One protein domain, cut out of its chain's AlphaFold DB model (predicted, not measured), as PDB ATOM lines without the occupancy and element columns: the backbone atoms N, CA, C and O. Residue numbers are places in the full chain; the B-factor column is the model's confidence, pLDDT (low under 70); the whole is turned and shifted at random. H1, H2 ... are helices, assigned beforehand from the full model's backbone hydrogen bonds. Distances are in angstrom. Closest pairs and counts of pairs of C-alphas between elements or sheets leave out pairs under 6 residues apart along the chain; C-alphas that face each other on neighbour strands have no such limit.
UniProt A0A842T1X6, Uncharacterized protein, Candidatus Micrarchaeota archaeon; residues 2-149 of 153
ATOM      1  N   ARG A   2     -16.267 -11.094-104.565       49.78
ATOM      2  CA  ARG A   2     -16.382 -12.045-105.710       49.78
ATOM      3  C   ARG A   2     -15.453 -11.794-106.919       49.78
ATOM      4  O   ARG A   2     -15.018 -12.742-107.557       49.78
ATOM      5  N   LYS A   3     -15.141 -10.530-107.242       49.81
ATOM      6  CA  LYS A   3     -14.232 -10.175-108.354       49.81
ATOM      7  C   LYS A   3     -12.751 -10.413-108.023       49.81
ATOM      8  O   LYS A   3     -11.992 -10.789-108.906       49.81
ATOM      9  N   LEU A   4     -12.368 -10.234-106.756       52.25
ATOM     10  CA  LEU A   4     -10.999 -10.456-106.273       52.25
ATOM     11  C   LEU A   4     -10.673 -11.951-106.205       52.25
ATOM     12  O   LEU A   4      -9.600 -12.355-106.633       52.25
ATOM     13  N   THR A   5     -11.618 -12.785-105.757       54.94
ATOM     14  CA  THR A   5     -11.450 -14.246-105.779       54.94
ATOM     15  C   THR A   5     -11.409 -14.804-107.201       54.94
ATOM     16  O   THR A   5     -10.592 -15.674-107.475       54.94
ATOM     17  N   ALA A   6     -12.209 -14.273-108.135       53.84
ATOM     18  CA  ALA A   6     -12.136 -14.668-109.546       53.84
ATOM     19  C   ALA A   6     -10.795 -14.283-110.201       53.84
ATOM     20  O   ALA A   6     -10.217 -15.088-110.926       53.84
ATOM     21  N   ALA A   7     -10.271 -13.087-109.916       56.00
ATOM     22  CA  ALA A   7      -8.954 -12.663-110.394       56.00
ATOM     23  C   ALA A   7      -7.815 -13.507-109.790       56.00
ATOM     24  O   ALA A   7      -6.918 -13.927-110.516       56.00
ATOM     25  N   ALA A   8      -7.881 -13.822-108.491       55.22
ATOM     26  CA  ALA A   8      -6.909 -14.688-107.822       55.22
ATOM     27  C   ALA A   8      -6.918 -16.122-108.385       55.22
ATOM     28  O   ALA A   8      -5.858 -16.699-108.618       55.22
ATOM     29  N   LEU A   9      -8.101 -16.677-108.672       54.38
ATOM     30  CA  LEU A   9      -8.241 -17.991-109.311       54.38
ATOM     31  C   LEU A   9      -7.724 -17.990-110.758       54.38
ATOM     32  O   LEU A   9      -7.087 -18.956-111.173       54.38
ATOM     33  N   MET A  10      -7.926 -16.904-111.512       55.53
ATOM     34  CA  MET A  10      -7.370 -16.766-112.863       55.53
ATOM     35  C   MET A  10      -5.841 -16.625-112.868       55.53
ATOM     36  O   MET A  10      -5.183 -17.263-113.687       55.53
ATOM     37  N   LEU A  11      -5.265 -15.860-111.935       56.22
ATOM     38  CA  LEU A  11      -3.811 -15.745-111.757       56.22
ATOM     39  C   LEU A  11      -3.177 -17.088-111.361       56.22
ATOM     40  O   LEU A  11      -2.137 -17.469-111.901       56.22
ATOM     41  N   ALA A  12      -3.825 -17.849-110.476       55.94
ATOM     42  CA  ALA A  12      -3.381 -19.194-110.113       55.94
ATOM     43  C   ALA A  12      -3.473 -20.176-111.299       55.94
ATOM     44  O   ALA A  12      -2.556 -20.958-111.526       55.94
ATOM     45  N   GLY A  13      -4.532 -20.112-112.114       52.34
ATOM     46  CA  GLY A  13      -4.651 -20.941-113.320       52.34
ATOM     47  C   GLY A  13      -3.599 -20.619-114.391       52.34
ATOM     48  O   GLY A  13      -2.970 -21.527-114.939       52.34
ATOM     49  N   ALA A  14      -3.350 -19.331-114.649       56.78
ATOM     50  CA  ALA A  14      -2.377 -18.873-115.644       56.78
ATOM     51  C   ALA A  14      -0.925 -19.210-115.261       56.78
ATOM     52  O   ALA A  14      -0.137 -19.623-116.111       56.78
ATOM     53  N   THR A  15      -0.572 -19.085-113.979       57.00
ATOM     54  CA  THR A  15       0.771 -19.429-113.479       57.00
ATOM     55  C   THR A  15       1.073 -20.920-113.604       57.00
ATOM     56  O   THR A  15       2.200 -21.286-113.931       57.00
ATOM     57  N   VAL A  16       0.076 -21.787-113.421       55.94
ATOM     58  CA  VAL A  16       0.252 -23.238-113.558       55.94
ATOM     59  C   VAL A  16       0.421 -23.651-115.030       55.94
ATOM     60  O   VAL A  16       1.355 -24.393-115.338       55.94
ATOM     61  N   MET A  17      -0.375 -23.100-115.958       54.56
ATOM     62  CA  MET A  17      -0.169 -23.314-117.403       54.56
ATOM     63  C   MET A  17       1.187 -22.769-117.886       54.56
ATOM     64  O   MET A  17       1.888 -23.428-118.658       54.56
ATOM     65  N   GLY A  18       1.594 -21.596-117.390       55.53
ATOM     66  CA  GLY A  18       2.903 -21.008-117.675       55.53
ATOM     67  C   GLY A  18       4.063 -21.861-117.156       55.53
ATOM     68  O   GLY A  18       5.022 -22.101-117.886       55.53
ATOM     69  N   ALA A  19       3.962 -22.393-115.934       58.00
ATOM     70  CA  ALA A  19       4.990 -23.248-115.340       58.00
ATOM     71  C   ALA A  19       5.195 -24.563-116.111       58.00
ATOM     72  O   ALA A  19       6.308 -25.087-116.158       58.00
ATOM     73  N   GLU A  20       4.154 -25.109-116.736       56.94
ATOM     74  CA  GLU A  20       4.269 -26.326-117.542       56.94
ATOM     75  C   GLU A  20       4.866 -26.082-118.926       56.94
ATOM     76  O   GLU A  20       5.744 -26.844-119.343       56.94
ATOM     77  N   ALA A  21       4.490 -24.988-119.594       58.66
ATOM     78  CA  ALA A  21       5.180 -24.542-120.803       58.66
ATOM     79  C   ALA A  21       6.674 -24.287-120.520       58.66
ATOM     80  O   ALA A  21       7.540 -24.696-121.296       58.66
ATOM     81  N   HIS A  22       6.985 -23.705-119.359       60.94
ATOM     82  CA  HIS A  22       8.355 -23.456-118.921       60.94
ATOM     83  C   HIS A  22       9.122 -24.745-118.580       60.94
ATOM     84  O   HIS A  22      10.296 -24.872-118.923       60.94
ATOM     85  N   ASN A  23       8.468 -25.747-117.982       67.50
ATOM     86  CA  ASN A  23       9.077 -27.057-117.726       67.50
ATOM     87  C   ASN A  23       9.399 -27.811-119.020       67.50
ATOM     88  O   ASN A  23      10.473 -28.403-119.126       67.50
ATOM     89  N   ALA A  24       8.502 -27.782-120.007       62.38
ATOM     90  CA  ALA A  24       8.756 -28.391-121.311       62.38
ATOM     91  C   ALA A  24       9.904 -27.668-122.042       62.38
ATOM     92  O   ALA A  24      10.838 -28.319-122.513       62.38
ATOM     93  N   ALA A  25       9.903 -26.330-122.033       66.62
ATOM     94  CA  ALA A  25      10.999 -25.515-122.564       66.62
ATOM     95  C   ALA A  25      12.341 -25.805-121.870       66.62
ATOM     96  O   ALA A  25      13.369 -25.929-122.532       66.62
ATOM     97  N   THR A  26      12.329 -26.002-120.550       74.12
ATOM     98  CA  THR A  26      13.530 -26.341-119.777       74.12
ATOM     99  C   THR A  26      14.020 -27.754-120.085       74.12
ATOM    100  O   THR A  26      15.211 -27.958-120.296       74.12
ATOM    101  N   ARG A  27      13.127 -28.754-120.140       78.25
ATOM    102  CA  ARG A  27      13.488 -30.158-120.413       78.25
ATOM    103  C   ARG A  27      14.188 -30.321-121.757       78.25
ATOM    104  O   ARG A  27      15.138 -31.102-121.858       78.25
ATOM    105  N   TYR A  28      13.689 -29.621-122.767       82.38
ATOM    106  CA  TYR A  28      14.208 -29.678-124.124       82.38
ATOM    107  C   TYR A  28      15.155 -28.520-124.432       82.38
ATOM    108  O   TYR A  28      15.412 -28.263-125.597       82.38
ATOM    109  N   SER A  29      15.709 -27.828-123.432       85.31
ATOM    110  CA  SER A  29      16.811 -26.907-123.702       85.31
ATOM    111  C   SER A  29      18.023 -27.677-124.233       85.31
ATOM    112  O   SER A  29      18.241 -28.841-123.876       85.31
ATOM    113  N   SER A  30      18.823 -27.026-125.079       87.50
ATOM    114  CA  SER A  30      20.006 -27.623-125.703       87.50
ATOM    115  C   SER A  30      20.957 -28.222-124.664       87.50
ATOM    116  O   SER A  30      21.396 -29.363-124.793       87.50
ATOM    117  N   GLU A  31      21.158 -27.502-123.560       88.44
ATOM    118  CA  GLU A  31      21.945 -27.951-122.411       88.44
ATOM    119  C   GLU A  31      21.385 -29.235-121.781       88.44
ATOM    120  O   GLU A  31      22.110 -30.197-121.526       88.44
ATOM    121  N   ARG A  32      20.069 -29.302-121.551       88.88
ATOM    122  CA  ARG A  32      19.451 -30.477-120.925       88.88
ATOM    123  C   ARG A  32      19.439 -31.692-121.845       88.88
ATOM    124  O   ARG A  32      19.547 -32.811-121.341       88.88
ATOM    125  N   ILE A  33      19.314 -31.499-123.158       89.75
ATOM    126  CA  ILE A  33      19.444 -32.591-124.130       89.75
ATOM    127  C   ILE A  33      20.891 -33.096-124.143       89.75
ATOM    128  O   ILE A  33      21.107 -34.302-124.030       89.75
ATOM    129  N   TRP A  34      21.881 -32.197-124.173       92.19
ATOM    130  CA  TRP A  34      23.299 -32.555-124.083       92.19
ATOM    131  C   TRP A  34      23.608 -33.403-122.843       92.19
ATOM    132  O   TRP A  34      24.191 -34.481-122.967       92.19
ATOM    133  N   GLN A  35      23.157 -32.969-121.662       89.69
ATOM    134  CA  GLN A  35      23.364 -33.689-120.399       89.69
ATOM    135  C   GLN A  35      22.791 -35.115-120.414       89.69
ATOM    136  O   GLN A  35      23.368 -36.011-119.802       89.69
ATOM    137  N   ARG A  36      21.670 -35.347-121.109       90.06
ATOM    138  CA  ARG A  36      21.046 -36.679-121.195       90.06
ATOM    139  C   ARG A  36      21.685 -37.574-122.246       90.06
ATOM    140  O   ARG A  36      21.852 -38.765-122.000       90.06
ATOM    141  N   GLN A  37      22.015 -37.015-123.404       89.06
ATOM    142  CA  GLN A  37      22.504 -37.790-124.541       89.06
ATOM    143  C   GLN A  37      23.999 -38.092-124.436       89.06
ATOM    144  O   GLN A  37      24.434 -39.152-124.881       89.06
ATOM    145  N   SER A  38      24.786 -37.231-123.782       90.00
ATOM    146  CA  SER A  38      26.234 -37.444-123.672       90.00
ATOM    147  C   SER A  38      26.598 -38.788-123.027       90.00
ATOM    148  O   SER A  38      27.303 -39.569-123.666       90.00
ATOM    149  N   PRO A  39      26.030 -39.176-121.866       89.31
ATOM    150  CA  PRO A  39      26.286 -40.493-121.273       89.31
ATOM    151  C   PRO A  39      25.785 -41.677-122.118       89.31
ATOM    152  O   PRO A  39      26.209 -42.817-121.915       89.31
ATOM    153  N   VAL A  40      24.828 -41.462-123.027       87.88
ATOM    154  CA  VAL A  40      24.361 -42.504-123.958       87.88
ATOM    155  C   VAL A  40      25.399 -42.711-125.055       87.88
ATOM    156  O   VAL A  40      25.784 -43.854-125.294       87.88
ATOM    157  N   ILE A  41      25.918 -41.626-125.640       89.62
ATOM    158  CA  ILE A  41      27.023 -41.670-126.608       89.62
ATOM    159  C   ILE A  41      28.248 -42.349-125.979       89.62
ATOM    160  O   ILE A  41      28.824 -43.250-126.584       89.62
ATOM    161  N   GLU A  42      28.620 -41.984-124.746       88.75
ATOM    162  CA  GLU A  42      29.771 -42.590-124.055       88.75
ATOM    163  C   GLU A  42      29.643 -44.097-123.899       88.75
ATOM    164  O   GLU A  42      30.623 -44.823-124.073       88.75
ATOM    165  N   ARG A  43      28.440 -44.572-123.571       87.56
ATOM    166  CA  ARG A  43      28.179 -46.001-123.399       87.56
ATOM    167  C   ARG A  43      28.120 -46.729-124.735       87.56
ATOM    168  O   ARG A  43      28.753 -47.775-124.858       87.56
ATOM    169  N   ALA A  44      27.413 -46.176-125.720       84.56
ATOM    170  CA  ALA A  44      27.268 -46.769-127.049       84.56
ATOM    171  C   ALA A  44      28.617 -46.874-127.777       84.56
ATOM    172  O   ALA A  44      28.904 -47.877-128.422       84.56
ATOM    173  N   MET A  45      29.481 -45.871-127.611       87.06
ATOM    174  CA  MET A  45      30.745 -45.747-128.341       87.06
ATOM    175  C   MET A  45      31.971 -45.929-127.445       87.06
ATOM    176  O   MET A  45      33.058 -45.448-127.750       87.06
ATOM    177  N   ARG A  46      31.833 -46.659-126.330       86.50
ATOM    178  CA  ARG A  46      32.943 -46.888-125.386       86.50
ATOM    179  C   ARG A  46      34.164 -47.534-126.050       86.50
ATOM    180  O   ARG A  46      35.287 -47.292-125.621       86.50
ATOM    181  N   ARG A  47      33.932 -48.370-127.066       84.50
ATOM    182  CA  ARG A  47      34.965 -49.130-127.787       84.50
ATOM    183  C   ARG A  47      35.607 -48.355-128.945       84.50
ATOM    184  O   ARG A  47      36.646 -48.792-129.419       84.50
ATOM    185  N   ASP A  48      35.030 -47.224-129.362       85.12
ATOM    186  CA  ASP A  48      35.529 -46.392-130.466       85.12
ATOM    187  C   ASP A  48      35.556 -44.900-130.062       85.12
ATOM    188  O   ASP A  48      34.556 -44.179-130.184       85.12
ATOM    189  N   PRO A  49      36.708 -44.408-129.568       86.38
ATOM    190  CA  PRO A  49      36.875 -43.007-129.192       86.38
ATOM    191  C   PRO A  49      36.685 -42.020-130.353       86.38
ATOM    192  O   PRO A  49      36.261 -40.887-130.110       86.38
ATOM    193  N   GLY A  50      36.983 -42.433-131.591       87.81
ATOM    194  CA  GLY A  50      36.845 -41.601-132.785       87.81
ATOM    195  C   GLY A  50      35.378 -41.385-133.138       87.81
ATOM    196  O   GLY A  50      34.928 -40.241-133.231       87.81
ATOM    197  N   ALA A  51      34.602 -42.470-133.220       86.88
ATOM    198  CA  ALA A  51      33.157 -42.399-133.437       86.88
ATOM    199  C   ALA A  51      32.452 -41.591-132.337       86.88
ATOM    200  O   ALA A  51      31.586 -40.762-132.630       86.88
ATOM    201  N   LYS A  52      32.882 -41.753-131.076       89.88
ATOM    202  CA  LYS A  52      32.372 -40.971-129.939       89.88
ATOM    203  C   LYS A  52      32.523 -39.466-130.172       89.88
ATOM    204  O   LYS A  52      31.564 -38.715-129.995       89.88
ATOM    205  N   GLN A  53      33.710 -39.016-130.584       92.06
ATOM    206  CA  GLN A  53      33.959 -37.596-130.827       92.06
ATOM    207  C   GLN A  53      33.147 -37.065-132.016       92.06
ATOM    208  O   GLN A  53      32.617 -35.954-131.946       92.06
ATOM    209  N   VAL A  54      32.999 -37.862-133.079       91.50
ATOM    210  CA  VAL A  54      32.149 -37.515-134.228       91.50
ATOM    211  C   VAL A  54      30.701 -37.310-133.779       91.50
ATOM    212  O   VAL A  54      30.121 -36.265-134.078       91.50
ATOM    213  N   LYS A  55      30.141 -38.226-132.979       90.19
ATOM    214  CA  LYS A  55      28.769 -38.088-132.462       90.19
ATOM    215  C   LYS A  55      28.590 -36.932-131.494       90.19
ATOM    216  O   LYS A  55      27.549 -36.280-131.524       90.19
ATOM    217  N   TYR A  56      29.599 -36.608-130.691       93.31
ATOM    218  CA  TYR A  56      29.561 -35.392-129.883       93.31
ATOM    219  C   TYR A  56      29.507 -34.122-130.725       93.31
ATOM    220  O   TYR A  56      28.727 -33.217-130.423       93.31
ATOM    221  N   ASN A  57      30.307 -34.051-131.785       94.12
ATOM    222  CA  ASN A  57      30.312 -32.901-132.682       94.12
ATOM    223  C   ASN A  57      28.982 -32.780-133.440       94.12
ATOM    224  O   ASN A  57      28.445 -31.678-133.554       94.12
ATOM    225  N   GLU A  58      28.424 -33.903-133.896       92.56
ATOM    226  CA  GLU A  58      27.105 -33.972-134.535       92.56
ATOM    227  C   GLU A  58      26.001 -33.476-133.590       92.56
ATOM    228  O   GLU A  58      25.251 -32.568-133.949       92.56
ATOM    229  N   LEU A  59      25.972 -33.980-132.348       93.56
ATOM    230  CA  LEU A  59      25.021 -33.551-131.324       93.56
ATOM    231  C   LEU A  59      25.137 -32.046-131.051       93.56
ATOM    232  O   LEU A  59      24.133 -31.342-131.066       93.56
ATOM    233  N   ARG A  60      26.351 -31.512-130.852       93.19
ATOM    234  CA  ARG A  60      26.549 -30.067-130.622       93.19
ATOM    235  C   ARG A  60      26.072 -29.221-131.796       93.19
ATOM    236  O   ARG A  60      25.471 -28.172-131.575       93.19
ATOM    237  N   ARG A  61      26.359 -29.651-133.026       94.81
ATOM    238  CA  ARG A  61      25.955 -28.932-134.238       94.81
ATOM    239  C   ARG A  61      24.435 -28.874-134.357       94.81
ATOM    240  O   ARG A  61      23.897 -27.789-134.559       94.81
ATOM    241  N   GLU A  62      23.753 -30.004-134.187       92.69
ATOM    242  CA  GLU A  62      22.289 -30.043-134.263       92.69
ATOM    243  C   GLU A  62      21.631 -29.265-133.122       92.69
ATOM    244  O   GLU A  62      20.694 -28.514-133.367       92.69
ATOM    245  N   LEU A  63      22.152 -29.353-131.895       92.56
ATOM    246  CA  LEU A  63      21.620 -28.577-130.772       92.56
ATOM    247  C   LEU A  63      21.734 -27.065-131.004       92.56
ATOM    248  O   LEU A  63      20.783 -26.344-130.730       92.56
ATOM    249  N   ARG A  64      22.850 -26.587-131.574       93.38
ATOM    250  CA  ARG A  64      22.992 -25.172-131.969       93.38
ATOM    251  C   ARG A  64      22.000 -24.775-133.056       93.38
ATOM    252  O   ARG A  64      21.419 -23.702-132.977       93.38
ATOM    253  N   ARG A  65      21.789 -25.634-134.059       93.12
ATOM    254  CA  ARG A  65      20.800 -25.391-135.122       93.12
ATOM    255  C   ARG A  65      19.379 -25.311-134.563       93.12
ATOM    256  O   ARG A  65      18.552 -24.579-135.092       93.12
ATOM    257  N   LEU A  66      19.103 -26.084-133.519       90.25
ATOM    258  CA  LEU A  66      17.783 -26.196-132.924       90.25
ATOM    259  C   LEU A  66      17.528 -25.190-131.801       90.25
ATOM    260  O   LEU A  66      16.431 -25.219-131.260       90.25
ATOM    261  N   ASP A  67      18.465 -24.315-131.428       87.94
ATOM    262  CA  ASP A  67      18.354 -23.519-130.195       87.94
ATOM    263  C   ASP A  67      17.097 -22.626-130.169       87.94
ATOM    264  O   ASP A  67      16.378 -22.609-129.165       87.94
ATOM    265  N   ASP A  68      16.734 -22.052-131.319       85.38
ATOM    266  CA  ASP A  68      15.514 -21.252-131.522       85.38
ATOM    267  C   ASP A  68      14.299 -22.069-132.012       85.38
ATOM    268  O   ASP A  68      13.217 -21.531-132.243       85.38
ATOM    269  N   SER A  69      14.454 -23.385-132.189       88.12
ATOM    270  CA  SER A  69      13.379 -24.265-132.664       88.12
ATOM    271  C   SER A  69      12.348 -24.569-131.579       88.12
ATOM    272  O   SER A  69      12.592 -24.458-130.371       88.12
ATOM    273  N   SER A  70      11.175 -25.030-132.013       87.81
ATOM    274  CA  SER A  70      10.088 -25.384-131.105       87.81
ATOM    275  C   SER A  70      10.465 -26.549-130.178       87.81
ATOM    276  O   SER A  70      11.228 -27.450-130.532       87.81
ATOM    277  N   VAL A  71       9.854 -26.599-128.989       84.06
ATOM    278  CA  VAL A  71      10.008 -27.725-128.042       84.06
ATOM    279  C   VAL A  71       9.703 -29.073-128.707       84.06
ATOM    280  O   VAL A  71      10.360 -30.079-128.433       84.06
ATOM    281  N   ARG A  72       8.725 -29.091-129.619       85.56
ATOM    282  CA  ARG A  72       8.345 -30.283-130.377       85.56
ATOM    283  C   ARG A  72       9.476 -30.753-131.289       85.56
ATOM    284  O   ARG A  72       9.779 -31.942-131.286       85.56
ATOM    285  N   GLU A  73      10.113 -29.855-132.033       88.44
ATOM    286  CA  GLU A  73      11.242 -30.201-132.908       88.44
ATOM    287  C   GLU A  73      12.439 -30.716-132.112       88.44
ATOM    288  O   GLU A  73      13.012 -31.743-132.472       88.44
ATOM    289  N   LYS A  74      12.751 -30.082-130.978       89.25
ATOM    290  CA  LYS A  74      13.808 -30.540-130.066       89.25
ATOM    291  C   LYS A  74      13.525 -31.943-129.509       89.25
ATOM    292  O   LYS A  74      14.428 -32.774-129.438       89.25
ATOM    293  N   CYS A  75      12.267 -32.245-129.178       87.94
ATOM    294  CA  CYS A  75      11.843 -33.586-128.760       87.94
ATOM    295  C   CYS A  75      11.952 -34.632-129.880       87.94
ATOM    296  O   CYS A  75      12.404 -35.755-129.636       87.94
ATOM    297  N   ILE A  76      11.553 -34.276-131.106       90.31
ATOM    298  CA  ILE A  76      11.663 -35.155-132.279       90.31
ATOM    299  C   ILE A  76      13.132 -35.464-132.560       90.31
ATOM    300  O   ILE A  76      13.475 -36.629-132.763       90.31
ATOM    301  N   PHE A  77      13.990 -34.443-132.529       92.12
ATOM    302  CA  PHE A  77      15.432 -34.603-132.667       92.12
ATOM    303  C   PHE A  77      15.987 -35.571-131.620       92.12
ATOM    304  O   PHE A  77      16.606 -36.560-131.998       92.12
ATOM    305  N   GLU A  78      15.716 -35.341-130.331       89.75
ATOM    306  CA  GLU A  78      16.205 -36.215-129.258       89.75
ATOM    307  C   GLU A  78      15.757 -37.671-129.468       89.75
ATOM    308  O   GLU A  78      16.565 -38.591-129.373       89.75
ATOM    309  N   THR A  79      14.486 -37.873-129.830       89.69
ATOM    310  CA  THR A  79      13.918 -39.206-130.090       89.69
ATOM    311  C   THR A  79      14.618 -39.901-131.262       89.69
ATOM    312  O   THR A  79      14.940 -41.086-131.178       89.69
ATOM    313  N   ARG A  80      14.863 -39.176-132.361       89.75
ATOM    314  CA  ARG A  80      15.567 -39.708-133.538       89.75
ATOM    315  C   ARG A  80      17.018 -40.028-133.227       89.75
ATOM    316  O   ARG A  80      17.481 -41.112-133.556       89.75
ATOM    317  N   PHE A  81      17.706 -39.106-132.567       90.69
ATOM    318  CA  PHE A  81      19.108 -39.260-132.214       90.69
ATOM    319  C   PHE A  81      19.322 -40.485-131.316       90.69
ATOM    320  O   PHE A  81      20.216 -41.288-131.566       90.69
ATOM    321  N   GLU A  82      18.447 -40.696-130.330       88.56
ATOM    322  CA  GLU A  82      18.491 -41.890-129.488       88.56
ATOM    323  C   GLU A  82      18.225 -43.178-130.284       88.56
ATOM    324  O   GLU A  82      18.909 -44.179-130.072       88.56
ATOM    325  N   ALA A  83      17.263 -43.166-131.212       87.94
ATOM    326  CA  ALA A  83      16.991 -44.320-132.068       87.94
ATOM    327  C   ALA A  83      18.212 -44.682-132.927       87.94
ATOM    328  O   ALA A  83      18.602 -45.844-132.942       87.94
ATOM    329  N   VAL A  84      18.859 -43.687-133.543       88.81
ATOM    330  CA  VAL A  84      20.088 -43.865-134.333       88.81
ATOM    331  C   VAL A  84      21.228 -44.412-133.473       88.81
ATOM    332  O   VAL A  84      21.956 -45.301-133.904       88.81
ATOM    333  N   LEU A  85      21.385 -43.944-132.230       87.88
ATOM    334  CA  LEU A  85      22.394 -44.503-131.324       87.88
ATOM    335  C   LEU A  85      22.110 -45.965-130.959       87.88
ATOM    336  O   LEU A  85      23.042 -46.761-130.868       87.88
ATOM    337  N   ARG A  86      20.840 -46.335-130.759       85.88
ATOM    338  CA  ARG A  86      20.440 -47.717-130.440       85.88
ATOM    339  C   ARG A  86      20.668 -48.680-131.602       85.88
ATOM    340  O   ARG A  86      20.915 -49.855-131.354       85.88
ATOM    341  N   THR A  87      20.597 -48.187-132.833       86.69
ATOM    342  CA  THR A  87      20.834 -48.964-134.057       86.69
ATOM    343  C   THR A  87      22.261 -48.808-134.580       86.69
ATOM    344  O   THR A  87      22.538 -49.091-135.739       86.69
ATOM    345  N   ASN A  88      23.197 -48.356-133.734       83.94
ATOM    346  CA  ASN A  88      24.610 -48.160-134.079       83.94
ATOM    347  C   ASN A  88      24.847 -47.270-135.315       83.94
ATOM    348  O   ASN A  88      25.863 -47.405-135.992       83.94
ATOM    349  N   GLY A  89      23.939 -46.336-135.598       81.00
ATOM    350  CA  GLY A  89      24.024 -45.449-136.755       81.00
ATOM    351  C   GLY A  89      23.180 -45.872-137.957       81.00
ATOM    352  O   GLY A  89      23.133 -45.113-138.919       81.00
ATOM    353  N   ASP A  90      22.503 -47.025-137.919       86.44
ATOM    354  CA  ASP A  90      21.603 -47.441-138.997       86.44
ATOM    355  C   ASP A  90      20.311 -46.611-138.960       86.44
ATOM    356  O   ASP A  90      19.444 -46.791-138.095       86.44
ATOM    357  N   GLU A  91      20.191 -45.672-139.898       85.56
ATOM    358  CA  GLU A  91      19.019 -44.807-140.016       85.56
ATOM    359  C   GLU A  91      17.766 -45.556-140.478       85.56
ATOM    360  O   GLU A  91      16.656 -45.199-140.076       85.56
ATOM    361  N   GLU A  92      17.905 -46.598-141.295       89.62
ATOM    362  CA  GLU A  92      16.763 -47.375-141.766       89.62
ATOM    363  C   GLU A  92      16.156 -48.167-140.604       89.62
ATOM    364  O   GLU A  92      14.937 -48.160-140.393       89.62
ATOM    365  N   GLU A  93      17.002 -48.791-139.787       88.69
ATOM    366  CA  GLU A  93      16.568 -49.498-138.591       88.69
ATOM    367  C   GLU A  93      16.045 -48.536-137.514       88.69
ATOM    368  O   GLU A  93      15.033 -48.829-136.868       88.69
ATOM    369  N   ALA A  94      16.643 -47.349-137.367       86.44
ATOM    370  CA  ALA A  94      16.142 -46.316-136.459       86.44
ATOM    371  C   ALA A  94      14.738 -45.850-136.869       86.44
ATOM    372  O   ALA A  94      13.836 -45.754-136.033       86.44
ATOM    373  N   ASN A  95      14.519 -45.627-138.167       87.56
ATOM    374  CA  ASN A  95      13.215 -45.260-138.712       87.56
ATOM    375  C   ASN A  95      12.187 -46.382-138.521       87.56
ATOM    376  O   ASN A  95      11.052 -46.111-138.118       87.56
ATOM    377  N   LYS A  96      12.583 -47.650-138.704       86.69
ATOM    378  CA  LYS A  96      11.734 -48.805-138.368       86.69
ATOM    379  C   LYS A  96      11.375 -48.805-136.882       86.69
ATOM    380  O   LYS A  96      10.201 -48.952-136.548       86.69
ATOM    381  N   LEU A  97      12.339 -48.579-135.992       83.88
ATOM    382  CA  LEU A  97      12.128 -48.547-134.543       83.88
ATOM    383  C   LEU A  97      11.156 -47.435-134.124       83.88
ATOM    384  O   LEU A  97      10.265 -47.677-133.312       83.88
ATOM    385  N   ILE A  98      11.271 -46.257-134.735       83.69
ATOM    386  CA  ILE A  98      10.361 -45.124-134.528       83.69
ATOM    387  C   ILE A  98       8.956 -45.439-135.069       83.69
ATOM    388  O   ILE A  98       7.960 -45.228-134.378       83.69
ATOM    389  N   SER A  99       8.857 -46.000-136.278       79.94
ATOM    390  CA  SER A  99       7.578 -46.309-136.941       79.94
ATOM    391  C   SER A  99       6.755 -47.410-136.257       79.94
ATOM    392  O   SER A  99       5.545 -47.496-136.466       79.94
ATOM    393  N   ARG A 100       7.366 -48.226-135.380       73.75
ATOM    394  CA  ARG A 100       6.653 -49.240-134.578       73.75
ATOM    395  C   ARG A 100       5.603 -48.638-133.639       73.75
ATOM    396  O   ARG A 100       4.686 -49.350-133.234       73.75
ATOM    397  N   ALA A 101       5.688 -47.347-133.320       65.56
ATOM    398  CA  ALA A 101       4.600 -46.601-132.694       65.56
ATOM    399  C   ALA A 101       3.491 -46.344-133.739       65.56
ATOM    400  O   ALA A 101       3.387 -45.258-134.300       65.56
ATOM    401  N   ARG A 102       2.692 -47.391-134.000       52.88
ATOM    402  CA  ARG A 102       1.802 -47.636-135.160       52.88
ATOM    403  C   ARG A 102       0.848 -46.521-135.631       52.88
ATOM    404  O   ARG A 102       0.208 -46.720-136.655       52.88
ATOM    405  N   PHE A 103       0.721 -45.392-134.937       57.03
ATOM    406  CA  PHE A 103      -0.226 -44.332-135.312       57.03
ATOM    407  C   PHE A 103       0.369 -42.921-135.269       57.03
ATOM    408  O   PHE A 103       0.060 -42.120-136.141       57.03
ATOM    409  N   GLU A 104       1.277 -42.623-134.333       69.44
ATOM    410  CA  GLU A 104       1.959 -41.326-134.265       69.44
ATOM    411  C   GLU A 104       3.343 -41.473-133.594       69.44
ATOM    412  O   GLU A 104       3.438 -41.420-132.360       69.44
ATOM    413  N   PRO A 105       4.434 -41.618-134.374       66.94
ATOM    414  CA  PRO A 105       5.788 -41.871-133.859       66.94
ATOM    415  C   PRO A 105       6.358 -40.772-132.950       66.94
ATOM    416  O   PRO A 105       7.342 -40.986-132.246       66.94
ATOM    417  N   PHE A 106       5.721 -39.601-132.943       82.12
ATOM    418  CA  PHE A 106       6.100 -38.451-132.125       82.12
ATOM    419  C   PHE A 106       4.919 -37.887-131.329       82.12
ATOM    420  O   PHE A 106       4.947 -36.723-130.926       82.12
ATOM    421  N   SER A 107       3.879 -38.693-131.092       75.25
ATOM    422  CA  SER A 107       2.731 -38.302-130.260       75.25
ATOM    423  C   SER A 107       3.173 -37.787-128.891       75.25
ATOM    424  O   SER A 107       2.642 -36.775-128.438       75.25
ATOM    425  N   HIS A 108       4.202 -38.399-128.284       75.88
ATOM    426  CA  HIS A 108       4.816 -37.992-127.008       75.88
ATOM    427  C   HIS A 108       5.552 -36.644-127.050       75.88
ATOM    428  O   HIS A 108       5.898 -36.098-126.002       75.88
ATOM    429  N   CYS A 109       5.823 -36.117-128.244       79.62
ATOM    430  CA  CYS A 109       6.388 -34.787-128.438       79.62
ATOM    431  C   CYS A 109       5.315 -33.699-128.547       79.62
ATOM    432  O   CYS A 109       5.651 -32.518-128.618       79.62
ATOM    433  N   SER A 110       4.030 -34.068-128.556       74.38
ATOM    434  CA  SER A 110       2.943 -33.095-128.491       74.38
ATOM    435  C   SER A 110       2.831 -32.501-127.088       74.38
ATOM    436  O   SER A 110       2.963 -33.205-126.083       74.38
ATOM    437  N   THR A 111       2.498 -31.216-127.009       62.59
ATOM    438  CA  THR A 111       2.272 -30.498-125.747       62.59
ATOM    439  C   THR A 111       1.239 -31.215-124.866       62.59
ATOM    440  O   THR A 111       1.425 -31.334-123.658       62.59
ATOM    441  N   SER A 112       0.195 -31.782-125.483       53.66
ATOM    442  CA  SER A 112      -0.882 -32.516-124.801       53.66
ATOM    443  C   SER A 112      -0.423 -33.830-124.144       53.66
ATOM    444  O   SER A 112      -0.812 -34.145-123.022       53.66
ATOM    445  N   SER A 113       0.455 -34.592-124.796       57.44
ATOM    446  CA  SER A 113       0.999 -35.841-124.249       57.44
ATOM    447  C   SER A 113       2.052 -35.608-123.159       57.44
ATOM    448  O   SER A 113       2.141 -36.378-122.198       57.44
ATOM    449  N   GLN A 114       2.826 -34.521-123.273       56.94
ATOM    450  CA  GLN A 114       3.800 -34.119-122.259       56.94
ATOM    451  C   GLN A 114       3.086 -33.635-120.993       56.94
ATOM    452  O   GLN A 114       3.512 -33.965-119.887       56.94
ATOM    453  N   PHE A 115       1.944 -32.962-121.160       53.41
ATOM    454  CA  PHE A 115       1.011 -32.618-120.087       53.41
ATOM    455  C   PHE A 115       0.458 -33.860-119.371       53.41
ATOM    456  O   PHE A 115       0.433 -33.918-118.145       53.41
ATOM    457  N   GLN A 116       0.071 -34.906-120.108       51.34
ATOM    458  CA  GLN A 116      -0.456 -36.131-119.492       51.34
ATOM    459  C   GLN A 116       0.585 -36.936-118.697       51.34
ATOM    460  O   GLN A 116       0.201 -37.648-117.769       51.34
ATOM    461  N   LYS A 117       1.879 -36.819-119.027       52.91
ATOM    462  CA  LYS A 117       2.990 -37.474-118.309       52.91
ATOM    463  C   LYS A 117       3.580 -36.627-117.169       52.91
ATOM    464  O   LYS A 117       4.442 -37.115-116.439       52.91
ATOM    465  N   SER A 118       3.149 -35.374-117.011       51.94
ATOM    466  CA  SER A 118       3.578 -34.480-115.930       51.94
ATOM    467  C   SER A 118       2.978 -34.939-114.590       51.94
ATOM    468  O   SER A 118       1.767 -35.123-114.469       51.94
ATOM    469  N   ALA A 119       3.806 -35.069-113.544       47.44
ATOM    470  CA  ALA A 119       3.342 -35.339-112.173       47.44
ATOM    471  C   ALA A 119       2.400 -34.240-111.633       47.44
ATOM    472  O   ALA A 119       1.717 -34.435-110.631       47.44
ATOM    473  N   LYS A 120       2.344 -33.085-112.310       50.28
ATOM    474  CA  LYS A 120       1.513 -31.934-111.955       50.28
ATOM    475  C   LYS A 120       0.193 -31.860-112.731       50.28
ATOM    476  O   LYS A 120      -0.564 -30.922-112.500       50.28
ATOM    477  N   LYS A 121      -0.140 -32.873-113.548       49.03
ATOM    478  CA  LYS A 121      -1.402 -32.992-114.307       49.03
ATOM    479  C   LYS A 121      -2.634 -32.562-113.501       49.03
ATOM    480  O   LYS A 121      -3.466 -31.807-113.995       49.03
ATOM    481  N   TRP A 122      -2.747 -33.015-112.253       50.31
ATOM    482  CA  TRP A 122      -3.888 -32.698-111.388       50.31
ATOM    483  C   TRP A 122      -3.945 -31.224-110.972       50.31
ATOM    484  O   TRP A 122      -5.028 -30.646-110.950       50.31
ATOM    485  N   TYR A 123      -2.793 -30.594-110.725       52.41
ATOM    486  CA  TYR A 123      -2.708 -29.167-110.410       52.41
ATOM    487  C   TYR A 123      -3.042 -28.297-111.625       52.41
ATOM    488  O   TYR A 123      -3.722 -27.286-111.475       52.41
ATOM    489  N   SER A 124      -2.642 -28.712-112.830       53.56
ATOM    490  CA  SER A 124      -3.003 -28.014-114.069       53.56
ATOM    491  C   SER A 124      -4.464 -28.169-114.460       53.56
ATOM    492  O   SER A 124      -5.074 -27.195-114.886       53.56
ATOM    493  N   ILE A 125      -5.060 -29.355-114.302       55.88
ATOM    494  CA  ILE A 125      -6.499 -29.549-114.551       55.88
ATOM    495  C   ILE A 125      -7.317 -28.728-113.549       55.88
ATOM    496  O   ILE A 125      -8.260 -28.048-113.947       55.88
ATOM    497  N   ALA A 126      -6.922 -28.721-112.272       56.38
ATOM    498  CA  ALA A 126      -7.545 -27.874-111.259       56.38
ATOM    499  C   ALA A 126      -7.361 -26.376-111.567       56.38
ATOM    500  O   ALA A 126      -8.317 -25.612-111.452       56.38
ATOM    501  N   GLY A 127      -6.176 -25.956-112.023       55.69
ATOM    502  CA  GLY A 127      -5.890 -24.577-112.433       55.69
ATOM    503  C   GLY A 127      -6.667 -24.136-113.679       55.69
ATOM    504  O   GLY A 127      -7.219 -23.037-113.704       55.69
ATOM    505  N   ALA A 128      -6.785 -25.002-114.687       58.38
ATOM    506  CA  ALA A 128      -7.566 -24.763-115.900       58.38
ATOM    507  C   ALA A 128      -9.072 -24.693-115.603       58.38
ATOM    508  O   ALA A 128      -9.762 -23.789-116.073       58.38
ATOM    509  N   ALA A 129      -9.580 -25.610-114.774       59.88
ATOM    510  CA  ALA A 129     -10.963 -25.585-114.311       59.88
ATOM    511  C   ALA A 129     -11.252 -24.325-113.478       59.88
ATOM    512  O   ALA A 129     -12.279 -23.683-113.686       59.88
ATOM    513  N   ALA A 130     -10.335 -23.914-112.595       60.28
ATOM    514  CA  ALA A 130     -10.452 -22.677-111.822       60.28
ATOM    515  C   ALA A 130     -10.454 -21.421-112.711       60.28
ATOM    516  O   ALA A 130     -11.238 -20.502-112.469       60.28
ATOM    517  N   PHE A 131      -9.637 -21.394-113.770       58.59
ATOM    518  CA  PHE A 131      -9.634 -20.322-114.768       58.59
ATOM    519  C   PHE A 131     -10.969 -20.242-115.526       58.59
ATOM    520  O   PHE A 131     -11.570 -19.169-115.601       58.59
ATOM    521  N   LEU A 132     -11.483 -21.375-116.021       58.75
ATOM    522  CA  LEU A 132     -12.768 -21.441-116.729       58.75
ATOM    523  C   LEU A 132     -13.953 -21.070-115.827       58.75
ATOM    524  O   LEU A 132     -14.839 -20.324-116.248       58.75
ATOM    525  N   LEU A 133     -13.956 -21.524-114.570       62.88
ATOM    526  CA  LEU A 133     -14.961 -21.140-113.575       62.88
ATOM    527  C   LEU A 133     -14.881 -19.642-113.235       62.88
ATOM    528  O   LEU A 133     -15.916 -18.988-113.087       62.88
ATOM    529  N   GLY A 134     -13.671 -19.079-113.158       60.09
ATOM    530  CA  GLY A 134     -13.441 -17.645-112.965       60.09
ATOM    531  C   GLY A 134     -13.980 -16.795-114.120       60.09
ATOM    532  O   GLY A 134     -14.694 -15.816-113.882       60.09
ATOM    533  N   LEU A 135     -13.712 -17.206-115.363       59.84
ATOM    534  CA  LEU A 135     -14.253 -16.588-116.579       59.84
ATOM    535  C   LEU A 135     -15.781 -16.668-116.630       59.84
ATOM    536  O   LEU A 135     -16.438 -15.646-116.825       59.84
ATOM    537  N   TYR A 136     -16.360 -17.847-116.386       65.50
ATOM    538  CA  TYR A 136     -17.813 -18.026-116.348       65.50
ATOM    539  C   TYR A 136     -18.471 -17.123-115.292       65.50
ATOM    540  O   TYR A 136     -19.481 -16.467-115.563       65.50
ATOM    541  N   GLY A 137     -17.867 -17.021-114.103       62.47
ATOM    542  CA  GLY A 137     -18.322 -16.126-113.040       62.47
ATOM    543  C   GLY A 137     -18.288 -14.647-113.437       62.47
ATOM    544  O   GLY A 137     -19.227 -13.909-113.125       62.47
ATOM    545  N   MET A 138     -17.250 -14.209-114.159       62.56
ATOM    546  CA  MET A 138     -17.157 -12.838-114.674       62.56
ATOM    547  C   MET A 138     -18.168 -12.555-115.789       62.56
ATOM    548  O   MET A 138     -18.850 -11.533-115.732       62.56
ATOM    549  N   VAL A 139     -18.326 -13.465-116.754       65.06
ATOM    550  CA  VAL A 139     -19.277 -13.314-117.868       65.06
ATOM    551  C   VAL A 139     -20.711 -13.251-117.342       65.06
ATOM    552  O   VAL A 139     -21.435 -12.298-117.620       65.06
ATOM    553  N   ARG A 140     -21.114 -14.192-116.479       64.38
ATOM    554  CA  ARG A 140     -22.454 -14.196-115.867       64.38
ATOM    555  C   ARG A 140     -22.712 -12.952-115.006       64.38
ATOM    556  O   ARG A 140     -23.825 -12.429-114.986       64.38
ATOM    557  N   SER A 141     -21.689 -12.452-114.306       59.38
ATOM    558  CA  SER A 141     -21.749 -11.187-113.563       59.38
ATOM    559  C   SER A 141     -21.914  -9.964-114.472       59.38
ATOM    560  O   SER A 141     -22.516  -8.983-114.036       59.38
ATOM    561  N   ALA A 142     -21.336  -9.974-115.672       59.16
ATOM    562  CA  ALA A 142     -21.444  -8.878-116.630       59.16
ATOM    563  C   ALA A 142     -22.827  -8.854-117.300       59.16
ATOM    564  O   ALA A 142     -23.419  -7.786-117.425       59.16
ATOM    565  N   PHE A 143     -23.388 -10.024-117.629       59.81
ATOM    566  CA  PHE A 143     -24.744 -10.136-118.176       59.81
ATOM    567  C   PHE A 143     -25.833  -9.717-117.175       59.81
ATOM    568  O   PHE A 143     -26.698  -8.923-117.530       59.81
ATOM    569  N   ARG A 144     -25.740 -10.114-115.894       55.12
ATOM    570  CA  ARG A 144     -26.693  -9.658-114.857       55.12
ATOM    571  C   ARG A 144     -26.685  -8.148-114.600       55.12
ATOM    572  O   ARG A 144     -27.658  -7.629-114.070       55.12
ATOM    573  N   ARG A 145     -25.597  -7.440-114.924       51.91
ATOM    574  CA  ARG A 145     -25.572  -5.970-114.829       51.91
ATOM    575  C   ARG A 145     -26.380  -5.307-115.941       51.91
ATOM    576  O   ARG A 145     -26.997  -4.290-115.669       51.91
ATOM    577  N   LYS A 146     -26.432  -5.898-117.140       49.81
ATOM    578  CA  LYS A 146     -27.229  -5.358-118.250       49.81
ATOM    579  C   LYS A 146     -28.738  -5.520-118.052       49.81
ATOM    580  O   LYS A 146     -29.490  -4.682-118.526       49.81
ATOM    581  N   GLU A 147     -29.182  -6.541-117.322       48.91
ATOM    582  CA  GLU A 147     -30.611  -6.738-117.015       48.91
ATOM    583  C   GLU A 147     -31.135  -5.791-115.916       48.91
ATOM    584  O   GLU A 147     -32.335  -5.560-115.834       48.91
ATOM    585  N   GLY A 148     -30.257  -5.216-115.086       48.09
ATOM    586  CA  GLY A 148     -30.639  -4.266-114.028       48.09
ATOM    587  C   GLY A 148     -30.677  -2.795-114.457       48.09
ATOM    588  O   GLY A 148     -31.145  -1.960-113.695       48.09
ATOM    589  N   GLU A 149     -30.191  -2.470-115.658       46.09
ATOM    590  CA  GLU A 149     -30.113  -1.099-116.198       46.09
ATOM    591  C   GLU A 149     -31.300  -0.760-117.128       46.09
ATOM    592  O   GLU A 149     -31.311   0.275-117.786       46.09
TER     593      GLU A 149
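This is residues 2 to 149 of the 153 residues of an uncharacterized protein of Candidatus Micrarchaeota archaeon (UniProt A0A842T1X6). This is a long rod in two parts: at one end two long helices, H1 and H7, run side by side in opposite ways, and at the other end H2, H3 and H4 make an up-and-down bundle, with H5 packed on H4. The small helix H6 lies between the two parts, and residues 142 to 149 stick out at the far end of the long pair. The printed part has 148 residues with seven named helices, H1 to H7 in order, and no named strand: its class is all helix. It is only just extended, close to loose, with a radius of gyration of the C-alphas of 22.2 A and spans of 80 by 31 by 25 A.

Begin at H1, residues 2 to 27, which touches H7, residues 121 to 147; look at the closest C-alphas, those of Gly 13 and Gly 127, 3.9 A apart. The two run opposite ways at a shallow tilt of 34 degrees, only just short of steep. After H1 comes H2, residues 30 to 44, which forms a hairpin with H3, residues 49 to 65; their closest C-alphas, of Ser 30 and Leu 63, are 5.4 A apart. H4, residues 71 to 86, touches H2 the same way at a shallow tilt of 7 degrees, with the C-alphas of Ala 44 and Leu 85 closest at 6.9 A. H2, H3 and H4 are an up-and-down bundle, each running against the one before it; H3 and H4 are near each other. With residues 80 to 86 alone, H4 touches H5, residues 91 to 99, at a steep tilt of 58 degrees; the C-alphas of Ala 83 and Ala 94 are closest, at 4.9 A. H6, residues 111 to 117, is close to but not clearly touching H1, with the C-alphas of Glu 20 and Phe 115 closest at 7.5 A. In H1, H3, H4, H5 and H6 every O i to N i+4 pair is within hydrogen-bond range; H2 has 9 of 11 and H7 21 of 23.

Find C-alpha 2 at (-16.382, -12.045, -105.710); from there H1 runs 37.9 A to C-alpha 27. H2 measures 20.5 A, H3 24.6 A and H4 22.7 A. Find C-alpha 121 at (-1.402, -32.992, -114.307); H7 runs 39.4 A from it to C-alpha 147 at (-30.611, -6.738, -117.015).

The two farthest C-alphas, of Arg 47 and Glu 149, are 81.7 A apart. The printed part has no cut, and the link from H5 to H6 is long. Mean pLDDT of the printed part is 73.2; residues 2 to 25, 101 to 105 and 111 to 149 are under 70.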